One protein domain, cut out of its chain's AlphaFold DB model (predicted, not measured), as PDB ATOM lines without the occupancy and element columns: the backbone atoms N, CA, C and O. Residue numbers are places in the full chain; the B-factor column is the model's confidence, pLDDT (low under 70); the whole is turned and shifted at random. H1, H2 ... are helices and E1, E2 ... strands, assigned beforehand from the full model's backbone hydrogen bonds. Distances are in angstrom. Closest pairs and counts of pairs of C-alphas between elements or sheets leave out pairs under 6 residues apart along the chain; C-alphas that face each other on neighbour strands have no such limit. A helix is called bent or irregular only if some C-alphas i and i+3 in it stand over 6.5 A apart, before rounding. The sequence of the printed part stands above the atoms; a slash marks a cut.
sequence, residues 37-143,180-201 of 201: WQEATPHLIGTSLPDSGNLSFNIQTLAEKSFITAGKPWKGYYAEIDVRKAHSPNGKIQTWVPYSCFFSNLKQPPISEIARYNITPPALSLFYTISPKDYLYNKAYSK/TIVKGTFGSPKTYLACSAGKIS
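This is residues 37 to 143 and 180 to 201 of the 201 residues of an uncharacterized protein of Acetobacteraceae bacterium (UniProt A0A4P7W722). A strongly twisted sheet of six strands curls round one helix, H1, which sits in its hollow. The long bent strand E3 joins the two ends of the sheet: E1 and E2 lie along different parts of one side of it, while E4, E6 and E5 follow on the other side. H2 packs on the sheet away from H1, H3 only grazes the sheet, and H4 leads out to residues 137 to 143, which stick out free. The printed part has 129 residues, with four named helices and six named strands; along the chain come H1, then E1 to E4, then H2, H3 and H4, and last E5 and E6; the sheet is branched, with E1 and E3, E2 and E3, E3 and E4, E4 and E6, and E5 and E6 as its antiparallel neighbour pairs, and the class is mixed, helices and strands. The whole is compact, with a radius of gyration of the C-alphas of 14.8 A and spans of 45 by 31 by 29 A.

The longest strand, E3, is residues 74 to 85 and measures 32.0 A from its first C-alpha at (25.293, 26.276, 116.268) to its last at (3.231, 22.065, 93.405); it bends by 62 degrees at residue 77. The other strands are E1, residues 55 to 59; E2, residues 63 to 67; E4, residues 97 to 104, 23.4 A long; E5, residues 182 to 186; and E6, residues 191 to 197, 20.1 A long, ending with C-alpha 197 at (14.478, 19.259, 102.848). The longest helix, H1, is residues 37 to 48, 16.3 A long, and begins with C-alpha 37 at (14.047, 36.438, 104.338). H2 is residues 111 to 118, H3 residues 124 to 127 and H4 residues 133 to 141, 12.5 A long.

The pairing of E3 is staggered: E2 lies beside its residues 74 to 78 and E1 beside residues 81 to 85 on one side, with E4 beside residues 76 to 83 on the other side. N 65 and O 76 are 2.9 A apart between E2 and E3, and N 58 and O 82 are 2.9 A apart between E1 and E3, both within hydrogen-bond range. E2, E3 and E4 form a meander, each strand the antiparallel neighbour of the one before, and E3 and E4 are a hairpin with N 81 and O 99 at 2.8 A. E6 is on the other side of E4 from E3, with N 102 and O 194 at 2.8 A. The hairpin of E5 and E6 has N 184 and O 193 at 3.0 A, and E5 is an edge strand, as are E1 and E2. The sheet curls round H1; the closest C-alphas of H1 and E5 are those of Ile 45 and Val 182, 6.5 A, and those of H1 and E1 are Pro 42 and Phe 57, also 6.5 A. H2 is on the sheet too, with the C-alphas of Ile 111 and Ala 194 in E6 the closest at 6.2 A, and H1 and H2 are apart. H3 only grazes the sheet with residues 126 to 127, the C-alphas of Phe 127 and Val 97 in E4 being closest at 6.2 A. H4 is not on the sheet and is apart from H3. Residues 119 to 120 pair with residues 199 to 200, antiparallel. In H2 and H4 every O i to N i+4 pair is within hydrogen-bond range, in H1 7 of 8 are, and H3 is too short for such a pair.

The two C-alphas farthest apart are those of Lys 72 and Asn 90, 47.2 A. Residues 144 to 179 are cut out, and C-alphas 143 and 180 are 16.3 A apart across the cut. Of the links that are printed whole, the one from E3 to E4, with 11 residues, is long. The mean pLDDT of the printed part is 87.9; it is under 70 at residues 88 to 93 and 140 to 143. The printed part ends at Ser 201, the chain's last residue.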
ATOM      1  N   TRP A  37      13.899  37.892 104.257       92.31
ATOM      2  CA  TRP A  37      14.047  36.438 104.338       92.31
ATOM      3  C   TRP A  37      12.793  35.694 103.857       92.31
ATOM      4  O   TRP A  37      12.915  34.604 103.290       92.31
ATOM      5  N   GLN A  38      11.604  36.279 104.044       94.31
ATOM      6  CA  GLN A  38      10.325  35.675 103.660       94.31
ATOM      7  C   GLN A  38      10.167  35.564 102.142       94.31
ATOM      8  O   GLN A  38       9.513  34.645 101.669       94.31
ATOM      9  N   GLU A  39      10.799  36.447 101.373       93.12
ATOM     10  CA  GLU A  39      10.798  36.390  99.908       93.12
ATOM     11  C   GLU A  39      12.028  35.643  99.377       93.12
ATOM     12  O   GLU A  39      11.925  34.767  98.513       93.12
ATOM     13  N   ALA A  40      13.204  35.927  99.947       92.56
ATOM     14  CA  ALA A  40      14.466  35.349  99.505       92.56
ATOM     15  C   ALA A  40      14.497  33.822  99.656       92.56
ATOM     16  O   ALA A  40      15.066  33.129  98.811       92.56
ATOM     17  N   THR A  41      13.885  33.281 100.714       94.50
ATOM     18  CA  THR A  41      13.951  31.842 100.992       94.50
ATOM     19  C   THR A  41      13.102  31.010 100.027       94.50
ATOM     20  O   THR A  41      13.662  30.094  99.414       94.50
ATOM     21  N   PRO A  42      11.806  31.316  99.801       94.69
ATOM     22  CA  PRO A  42      11.025  30.669  98.748       94.69
ATOM     23  C   PRO A  42      11.655  30.804  97.365       94.69
ATOM     24  O   PRO A  42      11.723  29.818  96.637       94.69
ATOM     25  N   HIS A  43      12.180  31.985  97.014       93.56
ATOM     26  CA  HIS A  43      12.854  32.190  95.731       93.56
ATOM     27  C   HIS A  43      14.072  31.265  95.578       93.56
ATOM     28  O   HIS A  43      14.244  30.601  94.551       93.56
ATOM     29  N   LEU A  44      14.908  31.169  96.614       93.81
ATOM     30  CA  LEU A  44      16.098  30.326  96.602       93.81
ATOM     31  C   LEU A  44      15.748  28.829  96.514       93.81
ATOM     32  O   LEU A  44      16.353  28.099  95.728       93.81
ATOM     33  N   ILE A  45      14.757  28.361  97.281       93.81
ATOM     34  CA  ILE A  45      14.286  26.971  97.194       93.81
ATOM     35  C   ILE A  45      13.681  26.713  95.808       93.81
ATOM     36  O   ILE A  45      14.050  25.739  95.154       93.81
ATOM     37  N   GLY A  46      12.804  27.599  95.336       92.44
ATOM     38  CA  GLY A  46      12.100  27.461  94.065       92.44
ATOM     39  C   GLY A  46      13.043  27.384  92.872       92.44
ATOM     40  O   GLY A  46      12.922  26.475  92.062       92.44
ATOM     41  N   THR A  47      14.039  28.268  92.798       90.56
ATOM     42  CA  THR A  47      15.054  28.263  91.724       90.56
ATOM     43  C   THR A  47      15.972  27.033  91.745       90.56
ATOM     44  O   THR A  47      16.583  26.707  90.729       90.56
ATOM     45  N   SER A  48      16.058  26.315  92.872       87.50
ATOM     46  CA  SER A  48      16.834  25.069  92.985       87.50
ATOM     47  C   SER A  48      16.092  23.815  92.490       87.50
ATOM     48  O   SER A  48      16.724  22.764  92.289       87.50
ATOM     49  N   LEU A  49      14.774  23.929  92.297       88.44
ATOM     50  CA  LEU A  49      13.831  22.867  91.953       88.44
ATOM     51  C   LEU A  49      13.325  23.006  90.504       88.44
ATOM     52  O   LEU A  49      13.355  24.100  89.937       88.44
ATOM     53  N   PRO A  50      12.860  21.909  89.878       84.12
ATOM     54  CA  PRO A  50      12.181  21.995  88.591       84.12
ATOM     55  C   PRO A  50      10.829  22.705  88.740       84.12
ATOM     56  O   PRO A  50      10.238  22.711  89.819       84.12
ATOM     57  N   ASP A  51      10.321  23.267  87.642       81.06
ATOM     58  CA  ASP A  51       9.011  23.932  87.586       81.06
ATOM     59  C   ASP A  51       8.832  25.044  88.640       81.06
ATOM     60  O   ASP A  51       7.755  25.176  89.222       81.06
ATOM     61  N   SER A  52       9.872  25.847  88.895       78.44
ATOM     62  CA  SER A  52       9.887  26.875  89.953       78.44
ATOM     63  C   SER A  52       8.665  27.809  89.943       78.44
ATOM     64  O   SER A  52       8.166  28.179  91.004       78.44
ATOM     65  N   GLY A  53       8.134  28.132  88.757       79.25
ATOM     66  CA  GLY A  53       6.930  28.954  88.571       79.25
ATOM     67  C   GLY A  53       5.599  28.278  88.939       79.25
ATOM     68  O   GLY A  53       4.564  28.933  88.920       79.25
ATOM     69  N   ASN A  54       5.601  26.987  89.276       86.75
ATOM     70  CA  ASN A  54       4.421  26.215  89.674       86.75
ATOM     71  C   ASN A  54       4.583  25.629  91.086       86.75
ATOM     72  O   ASN A  54       4.040  24.564  91.385       86.75
ATOM     73  N   LEU A  55       5.348  26.293  91.951       90.81
ATOM     74  CA  LEU A  55       5.498  25.928  93.358       90.81
ATOM     75  C   LEU A  55       4.719  26.899  94.250       90.81
ATOM     76  O   LEU A  55       4.649  28.097  93.997       90.81
ATOM     77  N   SER A  56       4.129  26.360  95.311       92.50
ATOM     78  CA  SER A  56       3.475  27.097  96.385       92.50
ATOM     79  C   SER A  56       4.251  26.852  97.672       92.50
ATOM     80  O   SER A  56       4.690  25.728  97.934       92.50
ATOM     81  N   PHE A  57       4.416  27.912  98.458       94.62
ATOM     82  CA  PHE A  57       5.215  27.925  99.675       94.62
ATOM     83  C   PHE A  57       4.340  28.339 100.852       94.62
ATOM     84  O   PHE A  57       3.577  29.299 100.749       94.62
ATOM     85  N   ASN A  58       4.460  27.629 101.967       95.38
ATOM     86  CA  ASN A  58       3.879  28.019 103.241       95.38
ATOM     87  C   ASN A  58       5.018  28.267 104.232       95.38
ATOM     88  O   ASN A  58       5.780  27.359 104.557       95.38
ATOM     89  N   ILE A  59       5.160  29.521 104.651       94.31
ATOM     90  CA  ILE A  59       6.282  29.993 105.459       94.31
ATOM     91  C   ILE A  59       5.856  29.975 106.924       94.31
ATOM     92  O   ILE A  59       4.898  30.650 107.299       94.31
ATOM     93  N   GLN A  60       6.575  29.227 107.756       93.56
ATOM     94  CA  GLN A  60       6.343  29.221 109.196       93.56
ATOM     95  C   GLN A  60       7.089  30.365 109.893       93.56
ATOM     96  O   GLN A  60       7.964  31.021 109.327       93.56
ATOM     97  N   THR A  61       6.723  30.625 111.145       91.12
ATOM     98  CA  THR A  61       7.310  31.704 111.940       91.12
ATOM     99  C   THR A  61       8.793  31.463 112.205       91.12
ATOM    100  O   THR A  61       9.226  30.352 112.505       91.12
ATOM    101  N   LEU A  62       9.564  32.545 112.137       93.81
ATOM    102  CA  LEU A  62      10.972  32.536 112.491       93.81
ATOM    103  C   LEU A  62      11.157  32.334 114.004       93.81
ATOM    104  O   LEU A  62      10.534  33.025 114.809       93.81
ATOM    105  N   ALA A  63      12.070  31.451 114.387       93.44
ATOM    106  CA  ALA A  63      12.460  31.201 115.767       93.44
ATOM    107  C   ALA A  63      13.986  31.222 115.917       93.44
ATOM    108  O   ALA A  63      14.716  30.815 115.017       93.44
ATOM    109  N   GLU A  64      14.487  31.670 117.067       94.25
ATOM    110  CA  GLU A  64      15.896  31.493 117.430       94.25
ATOM    111  C   GLU A  64      16.061  30.153 118.158       94.25
ATOM    112  O   GLU A  64      15.346  29.870 119.121       94.25
ATOM    113  N   LYS A  65      16.994  29.309 117.709       93.44
ATOM    114  CA  LYS A  65      17.238  27.986 118.302       93.44
ATOM    115  C   LYS A  65      18.727  27.629 118.245       93.44
ATOM    116  O   LYS A  65      19.500  28.175 117.455       93.44
ATOM    117  N   SER A  66      19.136  26.727 119.134       93.56
ATOM    118  CA  SER A  66      20.454  26.091 119.109       93.56
ATOM    119  C   SER A  66      20.329  24.688 118.525       93.56
ATOM    120  O   SER A  66      19.407  23.953 118.877       93.56
ATOM    121  N   PHE A  67      21.254  24.328 117.645       94.38
ATOM    122  CA  PHE A  67      21.260  23.073 116.907       94.38
ATOM    123  C   PHE A  67      22.554  22.312 117.166       94.38
ATOM    124  O   PHE A  67      23.639  22.897 117.246       94.38
ATOM    125  N   ILE A  68      22.437  20.991 117.275       92.56
ATOM    126  CA  ILE A  68      23.574  20.099 117.485       92.56
ATOM    127  C   ILE A  68      24.437  20.090 116.219       92.56
ATOM    128  O   ILE A  68      23.929  20.013 115.100       92.56
ATOM    129  N   THR A  69      25.750  20.169 116.385       91.44
ATOM    130  CA  THR A  69      26.737  20.004 115.309       91.44
ATOM    131  C   THR A  69      27.818  19.034 115.786       91.44
ATOM    132  O   THR A  69      27.774  18.590 116.933       91.44
ATOM    133  N   ALA A  70      28.787  18.678 114.935       84.88
ATOM    134  CA  ALA A  70      29.863  17.775 115.356       84.88
ATOM    135  C   ALA A  70      30.812  18.436 116.372       84.88
ATOM    136  O   ALA A  70      31.459  17.747 117.157       84.88
ATOM    137  N   GLY A  71      30.909  19.767 116.334       87.25
ATOM    138  CA  GLY A  71      31.715  20.560 117.253       87.25
ATOM    139  C   GLY A  71      30.861  21.271 118.299       87.25
ATOM    140  O   GLY A  71      30.208  20.658 119.138       87.25
ATOM    141  N   LYS A  72      30.900  22.606 118.275       88.88
ATOM    142  CA  LYS A  72      30.103  23.440 119.181       88.88
ATOM    143  C   LYS A  72      28.695  23.638 118.614       88.88
ATOM    144  O   LYS A  72      28.600  23.958 117.424       88.88
ATOM    145  N   PRO A  73      27.634  23.548 119.441       93.25
ATOM    146  CA  PRO A  73      26.273  23.830 119.002       93.25
ATOM    147  C   PRO A  73      26.201  25.134 118.211       93.25
ATOM    148  O   PRO A  73      26.805  26.144 118.586       93.25
ATOM    149  N   TRP A  74      25.494  25.097 117.091       94.50
ATOM    150  CA  TRP A  74      25.293  26.276 116.268       94.50
ATOM    151  C   TRP A  74      24.006  26.968 116.700       94.50
ATOM    152  O   TRP A  74      22.943  26.354 116.708       94.50
ATOM    153  N   LYS A  75      24.103  28.249 117.054       94.06
ATOM    154  CA  LYS A  75      22.958  29.079 117.430       94.06
ATOM    155  C   LYS A  75      22.622  30.037 116.296       94.06
ATOM    156  O   LYS A  75      23.502  30.759 115.820       94.06
ATOM    157  N   GLY A  76      21.355  30.087 115.910       93.94
ATOM    158  CA  GLY A  76      20.878  31.044 114.926       93.94
ATOM    159  C   GLY A  76      19.374  31.035 114.764       93.94
ATOM    160  O   GLY A  76      18.651  30.485 115.594       93.94
ATOM    161  N   TYR A  77      18.917  31.683 113.700       95.50
ATOM    162  CA  TYR A  77      17.499  31.762 113.393       95.50
ATOM    163  C   TYR A  77      17.099  30.635 112.454       95.50
ATOM    164  O   TYR A  77      17.907  30.145 111.663       95.50
ATOM    165  N   TYR A  78      15.845  30.230 112.559       95.38
ATOM    166  CA  TYR A  78      15.285  29.074 111.894       95.38
ATOM    167  C   TYR A  78      13.842  29.339 111.486       95.38
ATOM    168  O   TYR A  78      13.100  29.965 112.238       95.38
ATOM    169  N   ALA A  79      13.441  28.822 110.332       95.88
ATOM    170  CA  ALA A  79      12.042  28.697 109.946       95.88
ATOM    171  C   ALA A  79      11.854  27.432 109.104       95.88
ATOM    172  O   ALA A  79      12.745  27.042 108.344       95.88
ATOM    173  N   GLU A  80      10.682  26.817 109.213       95.81
ATOM    174  CA  GLU A  80      10.242  25.805 108.255       95.81
ATOM    175  C   GLU A  80       9.519  26.470 107.092       95.81
ATOM    176  O   GLU A  80       8.738  27.406 107.267       95.81
ATOM    177  N   ILE A  81       9.769  25.959 105.895       96.44
ATOM    178  CA  ILE A  81       9.047  26.330 104.689       96.44
ATOM    179  C   ILE A  81       8.527  25.055 104.062       96.44
ATOM    180  O   ILE A  81       9.288  24.208 103.604       96.44
ATOM    181  N   ASP A  82       7.216  24.921 104.037       95.19
ATOM    182  CA  ASP A  82       6.562  23.822 103.359       95.19
ATOM    183  C   ASP A  82       6.428  24.164 101.871       95.19
ATOM    184  O   ASP A  82       6.026  25.270 101.508       95.19
ATOM    185  N   VAL A  83       6.759  23.212 100.995       94.81
ATOM    186  CA  VAL A  83       6.733  23.366  99.531       94.81
ATOM    187  C   VAL A  83       5.782  22.351  98.908       94.81
ATOM    188  O   VAL A  83       5.814  21.171  99.248       94.81
ATOM    189  N   ARG A  84       4.954  22.773  97.951       91.81
ATOM    190  CA  ARG A  84       4.143  21.870  97.115       91.81
ATOM    191  C   ARG A  84       4.053  22.394  95.685       91.81
ATOM    192  O   ARG A  84       4.274  23.578  95.455       91.81
ATOM    193  N   LYS A  85       3.665  21.554  94.721       88.62
ATOM    194  CA  LYS A  85       3.231  22.065  93.405       88.62
ATOM    195  C   LYS A  85       1.962  22.905  93.579       88.62
ATOM    196  O   LYS A  85       1.147  22.563  94.417       88.62
ATOM    197  N   ALA A  86       1.761  23.979  92.823       82.69
ATOM    198  CA  ALA A  86       0.544  24.787  92.916       82.69
ATOM    199  C   ALA A  86      -0.653  24.093  92.239       82.69
ATOM    200  O   ALA A  86      -1.777  24.190  92.721       82.69
ATOM    201  N   HIS A  87      -0.399  23.311  91.183       76.19
ATOM    202  CA  HIS A  87      -1.417  22.550  90.451       76.19
ATOM    203  C   HIS A  87      -1.091  21.056  90.435       76.19
ATOM    204  O   HIS A  87       0.039  20.650  90.148       76.19
ATOM    205  N   SER A  88      -2.075  20.226  90.782       65.44
ATOM    206  CA  SER A  88      -1.944  18.769  90.739       65.44
ATOM    207  C   SER A  88      -2.415  18.324  89.365       65.44
ATOM    208  O   SER A  88      -3.596  18.516  89.076       65.44
ATOM    209  N   PRO A  89      -1.556  17.730  88.519       63.47
ATOM    210  CA  PRO A  89      -1.942  17.373  87.153       63.47
ATOM    211  C   PRO A  89      -3.160  16.435  87.098       63.47
ATOM    212  O   PRO A  89      -3.847  16.400  86.089       63.47
ATOM    213  N   ASN A  90      -3.470  15.735  88.199       64.44
ATOM    214  CA  ASN A  90      -4.545  14.744  88.280       64.44
ATOM    215  C   ASN A  90      -5.499  14.960  89.476       64.44
ATOM    216  O   ASN A  90      -6.087  13.996  89.960       64.44
ATOM    217  N   GLY A  91      -5.580  16.170  90.047       57.69
ATOM    218  CA  GLY A  91      -6.468  16.455  91.191       57.69
ATOM    219  C   GLY A  91      -6.138  15.708  92.496       57.69
ATOM    220  O   GLY A  91      -6.896  15.776  93.460       57.69
ATOM    221  N   LYS A  92      -5.001  14.999  92.563       61.78
ATOM    222  CA  LYS A  92      -4.534  14.339  93.791       61.78
ATOM    223  C   LYS A  92      -4.181  15.374  94.855       61.78
ATOM    224  O   LYS A  92      -3.586  16.403  94.520       61.78
ATOM    225  N   ILE A  93      -4.477  15.047  96.117       62.22
ATOM    226  CA  ILE A  93      -4.040  15.808  97.293       62.22
ATOM    227  C   ILE A  93      -2.531  16.016  97.196       62.22
ATOM    228  O   ILE A  93      -1.763  15.058  97.102       62.22
ATOM    229  N   GLN A  94      -2.116  17.275  97.197       72.38
ATOM    230  CA  GLN A  94      -0.709  17.630  97.181       72.38
ATOM    231  C   GLN A  94      -0.182  17.624  98.602       72.38
ATOM    232  O   GLN A  94      -0.686  18.339  99.469       72.38
ATOM    233  N   THR A  95       0.829  16.801  98.838       83.56
ATOM    234  CA  THR A  95       1.491  16.732 100.133       83.56
ATOM    235  C   THR A  95       2.579  17.794 100.201       83.56
ATOM    236  O   THR A  95       3.343  17.981  99.257       83.56
ATOM    237  N   TRP A  96       2.628  18.500 101.325       90.94
ATOM    238  CA  TRP A  96       3.667  19.476 101.608       90.94
ATOM    239  C   TRP A  96       4.995  18.781 101.905       90.94
ATOM    240  O   TRP A  96       5.063  17.868 102.732       90.94
ATOM    241  N   VAL A  97       6.048  19.227 101.230       93.31
ATOM    242  CA  VAL A  97       7.425  18.808 101.464       93.31
ATOM    243  C   VAL A  97       8.098  19.855 102.348       93.31
ATOM    244  O   VAL A  97       8.266  20.993 101.907       93.31
ATOM    245  N   PRO A  98       8.493  19.503 103.576       95.31
ATOM    246  CA  PRO A  98       9.088  20.459 104.495       95.31
ATOM    247  C   PRO A  98      10.529  20.782 104.098       95.31
ATOM    248  O   PRO A  98      11.292  19.888 103.728       95.31
ATOM    249  N   TYR A  99      10.911  22.048 104.227       96.75
ATOM    250  CA  TYR A  99      12.286  22.531 104.191       96.75
ATOM    251  C   TYR A  99      12.613  23.252 105.493       96.75
ATOM    252  O   TYR A  99      11.982  24.240 105.851       96.75
ATOM    253  N   SER A 100      13.654  22.790 106.169       97.06
ATOM    254  CA  SER A 100      14.228  23.429 107.349       97.06
ATOM    255  C   SER A 100      15.264  24.459 106.908       97.06
ATOM    256  O   SER A 100      16.271  24.086 106.297       97.06
ATOM    257  N   CYS A 101      15.034  25.739 107.200       97.12
ATOM    258  CA  CYS A 101      15.881  26.856 106.786       97.12
ATOM    259  C   CYS A 101      16.530  27.556 107.976       97.12
ATOM    260  O   CYS A 101      15.889  27.798 108.993       97.12
ATOM    261  N   PHE A 102      17.804  27.908 107.828       96.75
ATOM    262  CA  PHE A 102      18.660  28.456 108.872       96.75
ATOM    263  C   PHE A 102      19.287  29.760 108.401       96.75
ATOM    264  O   PHE A 102      19.758  29.855 107.263       96.75
ATOM    265  N   PHE A 103      19.345  30.735 109.303       96.12
ATOM    266  CA  PHE A 103      19.768  32.095 109.008       96.12
ATOM    267  C   PHE A 103      20.819  32.579 110.007       96.12
ATOM    268  O   PHE A 103      20.740  32.308 111.211       96.12
ATOM    269  N   SER A 104      21.805  33.323 109.510       94.69
ATOM    270  CA  SER A 104      22.775  34.035 110.345       94.69
ATOM    271  C   SER A 104      23.353  35.231 109.604       94.69
ATOM    272  O   SER A 104      23.715  35.124 108.440       94.69
ATOM    273  N   ASN A 105      23.505  36.356 110.294       91.94
ATOM    274  CA  ASN A 105      24.223  37.535 109.798       91.94
ATOM    275  C   ASN A 105      25.751  37.457 110.016       91.94
ATOM    276  O   ASN A 105      26.480  38.357 109.612       91.94
ATOM    277  N   LEU A 106      26.245  36.397 110.667       90.81
ATOM    278  CA  LEU A 106      27.655  36.257 111.049       90.81
ATOM    279  C   LEU A 106      28.424  35.402 110.048       90.81
ATOM    280  O   LEU A 106      29.458  35.802 109.518       90.81
ATOM    281  N   LYS A 107      27.924  34.190 109.809       91.31
ATOM    282  CA  LYS A 107      28.574  33.187 108.965       91.31
ATOM    283  C   LYS A 107      27.548  32.250 108.354       91.31
ATOM    284  O   LYS A 107      26.463  32.069 108.897       91.31
ATOM    285  N   GLN A 108      27.937  31.596 107.265       93.94
ATOM    286  CA  GLN A 108      27.123  30.557 106.646       93.94
ATOM    287  C   GLN A 108      26.737  29.477 107.677       93.94
ATOM    288  O   GLN A 108      27.630  28.947 108.351       93.94
ATOM    289  N   PRO A 109      25.443  29.117 107.800       95.19
ATOM    290  CA  PRO A 109      25.031  28.004 108.645       95.19
ATOM    291  C   PRO A 109      25.737  26.701 108.225       95.19
ATOM    292  O   PRO A 109      25.779  26.399 107.022       95.19
ATOM    293  N   PRO A 110      26.269  25.901 109.170       94.12
ATOM    294  CA  PRO A 110      26.908  24.611 108.899       94.12
ATOM    295  C   PRO A 110      25.854  23.533 108.588       94.12
ATOM    296  O   PRO A 110      25.701  22.547 109.301       94.12
ATOM    297  N   ILE A 111      25.093  23.739 107.510       94.31
ATOM    298  CA  ILE A 111      23.878  22.981 107.181       94.31
ATOM    299  C   ILE A 111      24.101  21.477 107.057       94.31
ATOM    300  O   ILE A 111      23.224  20.716 107.432       94.31
ATOM    301  N   SER A 112      25.264  21.027 106.581       90.81
ATOM    302  CA  SER A 112      25.565  19.595 106.481       90.81
ATOM    303  C   SER A 112      25.648  18.931 107.858       90.81
ATOM    304  O   SER A 112      25.177  17.810 108.026       90.81
ATOM    305  N   GLU A 113      26.201  19.627 108.855       92.88
ATOM    306  CA  GLU A 113      26.251  19.134 110.233       92.88
ATOM    307  C   GLU A 113      24.886  19.255 110.907       92.88
ATOM    308  O   GLU A 113      24.421  18.297 111.517       92.88
ATOM    309  N   ILE A 114      24.210  20.397 110.745       92.06
ATOM    310  CA  ILE A 114      22.874  20.601 111.315       92.06
ATOM    311  C   ILE A 114      21.899  19.552 110.770       92.06
ATOM    312  O   ILE A 114      21.185  18.925 111.550       92.06
ATOM    313  N   ALA A 115      21.902  19.316 109.456       91.75
ATOM    314  CA  ALA A 115      21.036  18.332 108.822       91.75
ATOM    315  C   ALA A 115      21.299  16.919 109.338       91.75
ATOM    316  O   ALA A 115      20.357  16.208 109.661       91.75
ATOM    317  N   ARG A 116      22.574  16.543 109.492       88.38
ATOM    318  CA  ARG A 116      22.968  15.221 109.989       88.38
ATOM    319  C   ARG A 116      22.412  14.907 111.381       88.38
ATOM    320  O   ARG A 116      22.085  13.752 111.632       88.38
ATOM    321  N   TYR A 117      22.360  15.892 112.278       90.69
ATOM    322  CA  TYR A 117      22.017  15.656 113.687       90.69
ATOM    323  C   TYR A 117      20.616  16.114 114.091       90.69
ATOM    324  O   TYR A 117      20.125  15.669 115.123       90.69
ATOM    325  N   ASN A 118      19.982  17.007 113.326       93.62
ATOM    326  CA  ASN A 118      18.740  17.659 113.752       93.62
ATOM    327  C   ASN A 118      17.611  17.552 112.729       93.62
ATOM    328  O   ASN A 118      16.500  17.929 113.074       93.62
ATOM    329  N   ILE A 119      17.864  17.117 111.490       92.38
ATOM    330  CA  ILE A 119      16.836  17.090 110.444       92.38
ATOM    331  C   ILE A 119      16.474  15.646 110.117       92.38
ATOM    332  O   ILE A 119      17.320  14.865 109.686       92.38
ATOM    333  N   THR A 120      15.190  15.318 110.243       91.75
ATOM    334  CA  THR A 120      14.638  14.096 109.658       91.75
ATOM    335  C   THR A 120      14.287  14.374 108.193       91.75
ATOM    336  O   THR A 120      13.390  15.188 107.930       91.75
ATOM    337  N   PRO A 121      14.975  13.744 107.219       88.69
ATOM    338  CA  PRO A 121      14.667  13.934 105.809       88.69
ATOM    339  C   PRO A 121      13.264  13.395 105.488       88.69
ATOM    340  O   PRO A 121      12.811  12.430 106.112       88.69
ATOM    341  N   PRO A 122      12.555  13.981 104.508       88.31
ATOM    342  CA  PRO A 122      11.265  13.458 104.088       88.31
ATOM    343  C   PRO A 122      11.444  12.096 103.406       88.31
ATOM    344  O   PRO A 122      12.500  11.792 102.846       88.31
ATOM    345  N   ALA A 123      10.378  11.295 103.375       87.31
ATOM    346  CA  ALA A 123      10.353  10.109 102.526       87.31
ATOM    347  C   ALA A 123      10.612  10.502 101.059       87.31
ATOM    348  O   ALA A 123      10.098  11.512 100.576       87.31
ATOM    349  N   LEU A 124      11.367   9.685 100.320       85.12
ATOM    350  CA  LEU A 124      11.689   9.969  98.915       85.12
ATOM    351  C   LEU A 124      10.438  10.146  98.054       85.12
ATOM    352  O   LEU A 124      10.376  11.055  97.233       85.12
ATOM    353  N   SER A 125       9.412   9.325  98.292       85.50
ATOM    354  CA  SER A 125       8.116   9.426  97.615       85.50
ATOM    355  C   SER A 125       7.458  10.793  97.804       85.50
ATOM    356  O   SER A 125       6.843  11.302  96.870       85.50
ATOM    357  N   LEU A 126       7.621  11.403  98.981       87.31
ATOM    358  CA  LEU A 126       7.154  12.752  99.268       87.31
ATOM    359  C   LEU A 126       8.000  13.792  98.524       87.31
ATOM    360  O   LEU A 126       7.446  14.665  97.860       87.31
ATOM    361  N   PHE A 127       9.329  13.681  98.559       87.38
ATOM    362  CA  PHE A 127      10.209  14.615  97.849       87.38
ATOM    363  C   PHE A 127       9.986  14.600  96.324       87.38
ATOM    364  O   PHE A 127       9.978  15.650  95.677       87.38
ATOM    365  N   TYR A 128       9.703  13.426  95.748       86.81
ATOM    366  CA  TYR A 128       9.426  13.279  94.315       86.81
ATOM    367  C   TYR A 128       8.148  13.981  93.841       86.81
ATOM    368  O   TYR A 128       7.948  14.132  92.636       86.81
ATOM    369  N   THR A 129       7.302  14.464  94.757       86.88
ATOM    370  CA  THR A 129       6.132  15.279  94.395       86.88
ATOM    371  C   THR A 129       6.511  16.675  93.889       86.88
ATOM    372  O   THR A 129       5.783  17.238  93.070       86.88
ATOM    373  N   ILE A 130       7.657  17.218  94.323       88.25
ATOM    374  CA  ILE A 130       8.159  18.545  93.918       88.25
ATOM    375  C   ILE A 130       9.407  18.470  93.031       88.25
ATOM    376  O   ILE A 130       9.665  19.397  92.273       88.25
ATOM    377  N   SER A 131      10.160  17.369  93.086       87.94
ATOM    378  CA  SER A 131      11.352  17.149  92.263       87.94
ATOM    379  C   SER A 131      11.322  15.743  91.658       87.94
ATOM    380  O   SER A 131      11.709  14.786  92.332       87.94
ATOM    381  N   PRO A 132      10.825  15.575  90.418       83.25
ATOM    382  CA  PRO A 132      10.665  14.260  89.809       83.25
ATOM    383  C   PRO A 132      11.982  13.481  89.754       83.25
ATOM    384  O   PRO A 132      13.049  14.054  89.524       83.25
ATOM    385  N   LYS A 133      11.895  12.154  89.900       80.44
ATOM    386  CA  LYS A 133      13.059  11.257  89.846       80.44
ATOM    387  C   LYS A 133      13.896  11.476  88.581       80.44
ATOM    388  O   LYS A 133      15.115  11.561  88.680       80.44
ATOM    389  N   ASP A 134      13.246  11.646  87.433       79.88
ATOM    390  CA  ASP A 134      13.921  11.852  86.146       79.88
ATOM    391  C   ASP A 134      14.672  13.184  86.090       79.88
ATOM    392  O   ASP A 134      15.760  13.256  85.529       79.88
ATOM    393  N   TYR A 135      14.147  14.237  86.726       82.62
ATOM    394  CA  TYR A 135      14.872  15.502  86.854       82.62
ATOM    395  C   TYR A 135      16.122  15.334  87.720       82.62
ATOM    396  O   TYR A 135      17.191  15.802  87.342       82.62
ATOM    397  N   LEU A 136      16.011  14.650  88.863       76.56
ATOM    398  CA  LEU A 136      17.154  14.388  89.745       76.56
ATOM    399  C   LEU A 136      18.214  13.525  89.058       76.56
ATOM    400  O   LEU A 136      19.406  13.795  89.201       76.56
ATOM    401  N   TYR A 137      17.771  12.535  88.283       73.19
ATOM    402  CA  TYR A 137      18.623  11.724  87.428       73.19
ATOM    403  C   TYR A 137      19.331  12.621  86.408       73.19
ATOM    404  O   TYR A 137      20.544  12.771  86.473       73.19
ATOM    405  N   ASN A 138      18.589  13.339  85.563       71.31
ATOM    406  CA  ASN A 138      19.143  14.221  84.532       71.31
ATOM    407  C   ASN A 138      20.061  15.313  85.093       71.31
ATOM    408  O   ASN A 138      21.077  15.610  84.480       71.31
ATOM    409  N   LYS A 139      19.764  15.883  86.264       71.81
ATOM    410  CA  LYS A 139      20.630  16.854  86.954       71.81
ATOM    411  C   LYS A 139      21.967  16.239  87.381       71.81
ATOM    412  O   LYS A 139      22.967  16.951  87.441       71.81
ATOM    413  N   ALA A 140      22.001  14.938  87.672       65.69
ATOM    414  CA  ALA A 140      23.243  14.208  87.907       65.69
ATOM    415  C   ALA A 140      24.028  13.962  86.603       65.69
ATOM    416  O   ALA A 140      25.254  14.011  86.640       65.69
ATOM    417  N   TYR A 141      23.350  13.758  85.464       58.91
ATOM    418  CA  TYR A 141      23.983  13.584  84.141       58.91
ATOM    419  C   TYR A 141      24.408  14.893  83.461       58.91
ATOM    420  O   TYR A 141      25.370  14.898  82.702       58.91
ATOM    421  N   SER A 142      23.689  15.996  83.690       55.41
ATOM    422  CA  SER A 142      23.917  17.278  83.008       55.41
ATOM    423  C   SER A 142      25.083  18.073  83.582       55.41
ATOM    424  O   SER A 142      25.568  19.009  82.948       55.41
ATOM    425  N   LYS A 143      25.581  17.688  84.761       53.53
ATOM    426  CA  LYS A 143      26.921  18.084  85.169       53.53
ATOM    427  C   LYS A 143      27.907  17.348  84.265       53.53
ATOM    428  O   LYS A 143      28.061  16.138  84.391       53.53
ATOM    429  N   THR A 180      19.507  17.810  98.914       88.00
ATOM    430  CA  THR A 180      18.427  18.796  99.046       88.00
ATOM    431  C   THR A 180      18.889  20.123  99.641       88.00
ATOM    432  O   THR A 180      18.057  20.968  99.969       88.00
ATOM    433  N   ILE A 181      20.198  20.294  99.842       92.12
ATOM    434  CA  ILE A 181      20.758  21.488 100.466       92.12
ATOM    435  C   ILE A 181      20.749  22.642  99.468       92.12
ATOM    436  O   ILE A 181      21.302  22.544  98.372       92.12
ATOM    437  N   VAL A 182      20.207  23.771  99.906       92.88
ATOM    438  CA  VAL A 182      20.209  25.033  99.166       92.88
ATOM    439  C   VAL A 182      20.883  26.095 100.030       92.88
ATOM    440  O   VAL A 182      20.675  26.125 101.241       92.88
ATOM    441  N   LYS A 183      21.733  26.942  99.446       95.19
ATOM    442  CA  LYS A 183      22.480  27.989 100.164       95.19
ATOM    443  C   LYS A 183      22.423  29.296  99.391       95.19
ATOM    444  O   LYS A 183      22.422  29.277  98.165       95.19
ATOM    445  N   GLY A 184      22.410  30.413 100.104       93.81
ATOM    446  CA  GLY A 184      22.374  31.740  99.505       93.81
ATOM    447  C   GLY A 184      22.648  32.835 100.525       93.81
ATOM    448  O   GLY A 184      22.911  32.567 101.699       93.81
ATOM    449  N   THR A 185      22.595  34.079 100.064       94.56
ATOM    450  CA  THR A 185      22.764  35.269 100.903       94.56
ATOM    451  C   THR A 185      21.823  36.369 100.441       94.56
ATOM    452  O   THR A 185      21.590  36.481  99.240       94.56
ATOM    453  N   PHE A 186      21.328  37.195 101.358       92.56
ATOM    454  CA  PHE A 186      20.431  38.313 101.049       92.56
ATOM    455  C   PHE A 186      20.576  39.457 102.064       92.56
ATOM    456  O   PHE A 186      21.199  39.287 103.114       92.56
ATOM    457  N   GLY A 187      19.966  40.604 101.750       85.88
ATOM    458  CA  GLY A 187      19.783  41.729 102.671       85.88
ATOM    459  C   GLY A 187      21.045  42.522 103.027       85.88
ATOM    460  O   GLY A 187      22.168  42.183 102.642       85.88
ATOM    461  N   SER A 188      20.829  43.598 103.788       78.81
ATOM    462  CA  SER A 188      21.866  44.415 104.425       78.81
ATOM    463  C   SER A 188      21.481  44.663 105.896       78.81
ATOM    464  O   SER A 188      20.434  45.261 106.134       78.81
ATOM    465  N   PRO A 189      22.273  44.215 106.893       82.00
ATOM    466  CA  PRO A 189      23.547  43.517 106.748       82.00
ATOM    467  C   PRO A 189      23.383  42.139 106.098       82.00
ATOM    468  O   PRO A 189      22.328  41.506 106.182       82.00
ATOM    469  N   LYS A 190      24.455  41.679 105.444       90.50
ATOM    470  CA  LYS A 190      24.480  40.405 104.721       90.50
ATOM    471  C   LYS A 190      24.028  39.265 105.632       90.50
ATOM    472  O   LYS A 190      24.689  38.947 106.617       90.50
ATOM    473  N   THR A 191      22.935  38.616 105.253       94.12
ATOM    474  CA  THR A 191      22.392  37.447 105.939       94.12
ATOM    475  C   THR A 191      22.659  36.206 105.104       94.12
ATOM    476  O   THR A 191      22.328  36.148 103.922       94.12
ATOM    477  N   TYR A 192      23.282  35.209 105.718       95.56
ATOM    478  CA  TYR A 192      23.499  33.891 105.146       95.56
ATOM    479  C   TYR A 192      22.289  33.000 105.392       95.56
ATOM    480  O   TYR A 192      21.758  32.955 106.502       95.56
ATOM    481  N   LEU A 193      21.919  32.245 104.366       95.75
ATOM    482  CA  LEU A 193      20.809  31.308 104.356       95.75
ATOM    483  C   LEU A 193      21.301  29.930 103.940       95.75
ATOM    484  O   LEU A 193      22.059  29.788 102.974       95.75
ATOM    485  N   ALA A 194      20.846  28.905 104.645       96.62
ATOM    486  CA  ALA A 194      20.923  27.533 104.179       96.62
ATOM    487  C   ALA A 194      19.633  26.789 104.508       96.62
ATOM    488  O   ALA A 194      19.153  26.886 105.629       96.62
ATOM    489  N   CYS A 195      19.117  26.011 103.569       96.50
ATOM    490  CA  CYS A 195      17.958  25.154 103.768       96.50
ATOM    491  C   CYS A 195      18.295  23.708 103.419       96.50
ATOM    492  O   CYS A 195      19.162  23.456 102.582       96.50
ATOM    493  N   SER A 196      17.581  22.763 104.020       95.00
ATOM    494  CA  SER A 196      17.561  21.360 103.601       95.00
ATOM    495  C   SER A 196      16.140  20.826 103.685       95.00
ATOM    496  O   SER A 196      15.420  21.161 104.625       95.00
ATOM    497  N   ALA A 197      15.742  19.973 102.738       94.31
ATOM    498  CA  ALA A 197      14.478  19.259 102.848       94.31
ATOM    499  C   ALA A 197      14.481  18.382 104.111       94.31
ATOM    500  O   ALA A 197      15.462  17.691 104.397       94.31
ATOM    501  N   GLY A 198      13.379  18.421 104.851       93.12
ATOM    502  CA  GLY A 198      13.183  17.729 106.119       93.12
ATOM    503  C   GLY A 198      12.659  18.646 107.215       93.12
ATOM    504  O   GLY A 198      12.608  19.869 107.057       93.12
ATOM    505  N   LYS A 199      12.253  18.030 108.325       93.38
ATOM    506  CA  LYS A 199      11.784  18.720 109.534       93.38
ATOM    507  C   LYS A 199      12.818  18.617 110.633       93.38
ATOM    508  O   LYS A 199      13.558  17.633 110.679       93.38
ATOM    509  N   ILE A 200      12.827  19.595 111.527       90.75
ATOM    510  CA  ILE A 200      13.598  19.484 112.759       90.75
ATOM    511  C   ILE A 200      12.997  18.389 113.647       90.75
ATOM    512  O   ILE A 200      11.788  18.376 113.883       90.75
ATOM    513  N   SER A 201      13.859  17.476 114.096       78.50
ATOM    514  CA  SER A 201      13.553  16.408 115.054       78.50
ATOM    515  C   SER A 201      13.438  16.916 116.491       78.50
ATOM    516  O   SER A 201      14.059  17.958 116.825       78.50
TER     517      SER A 201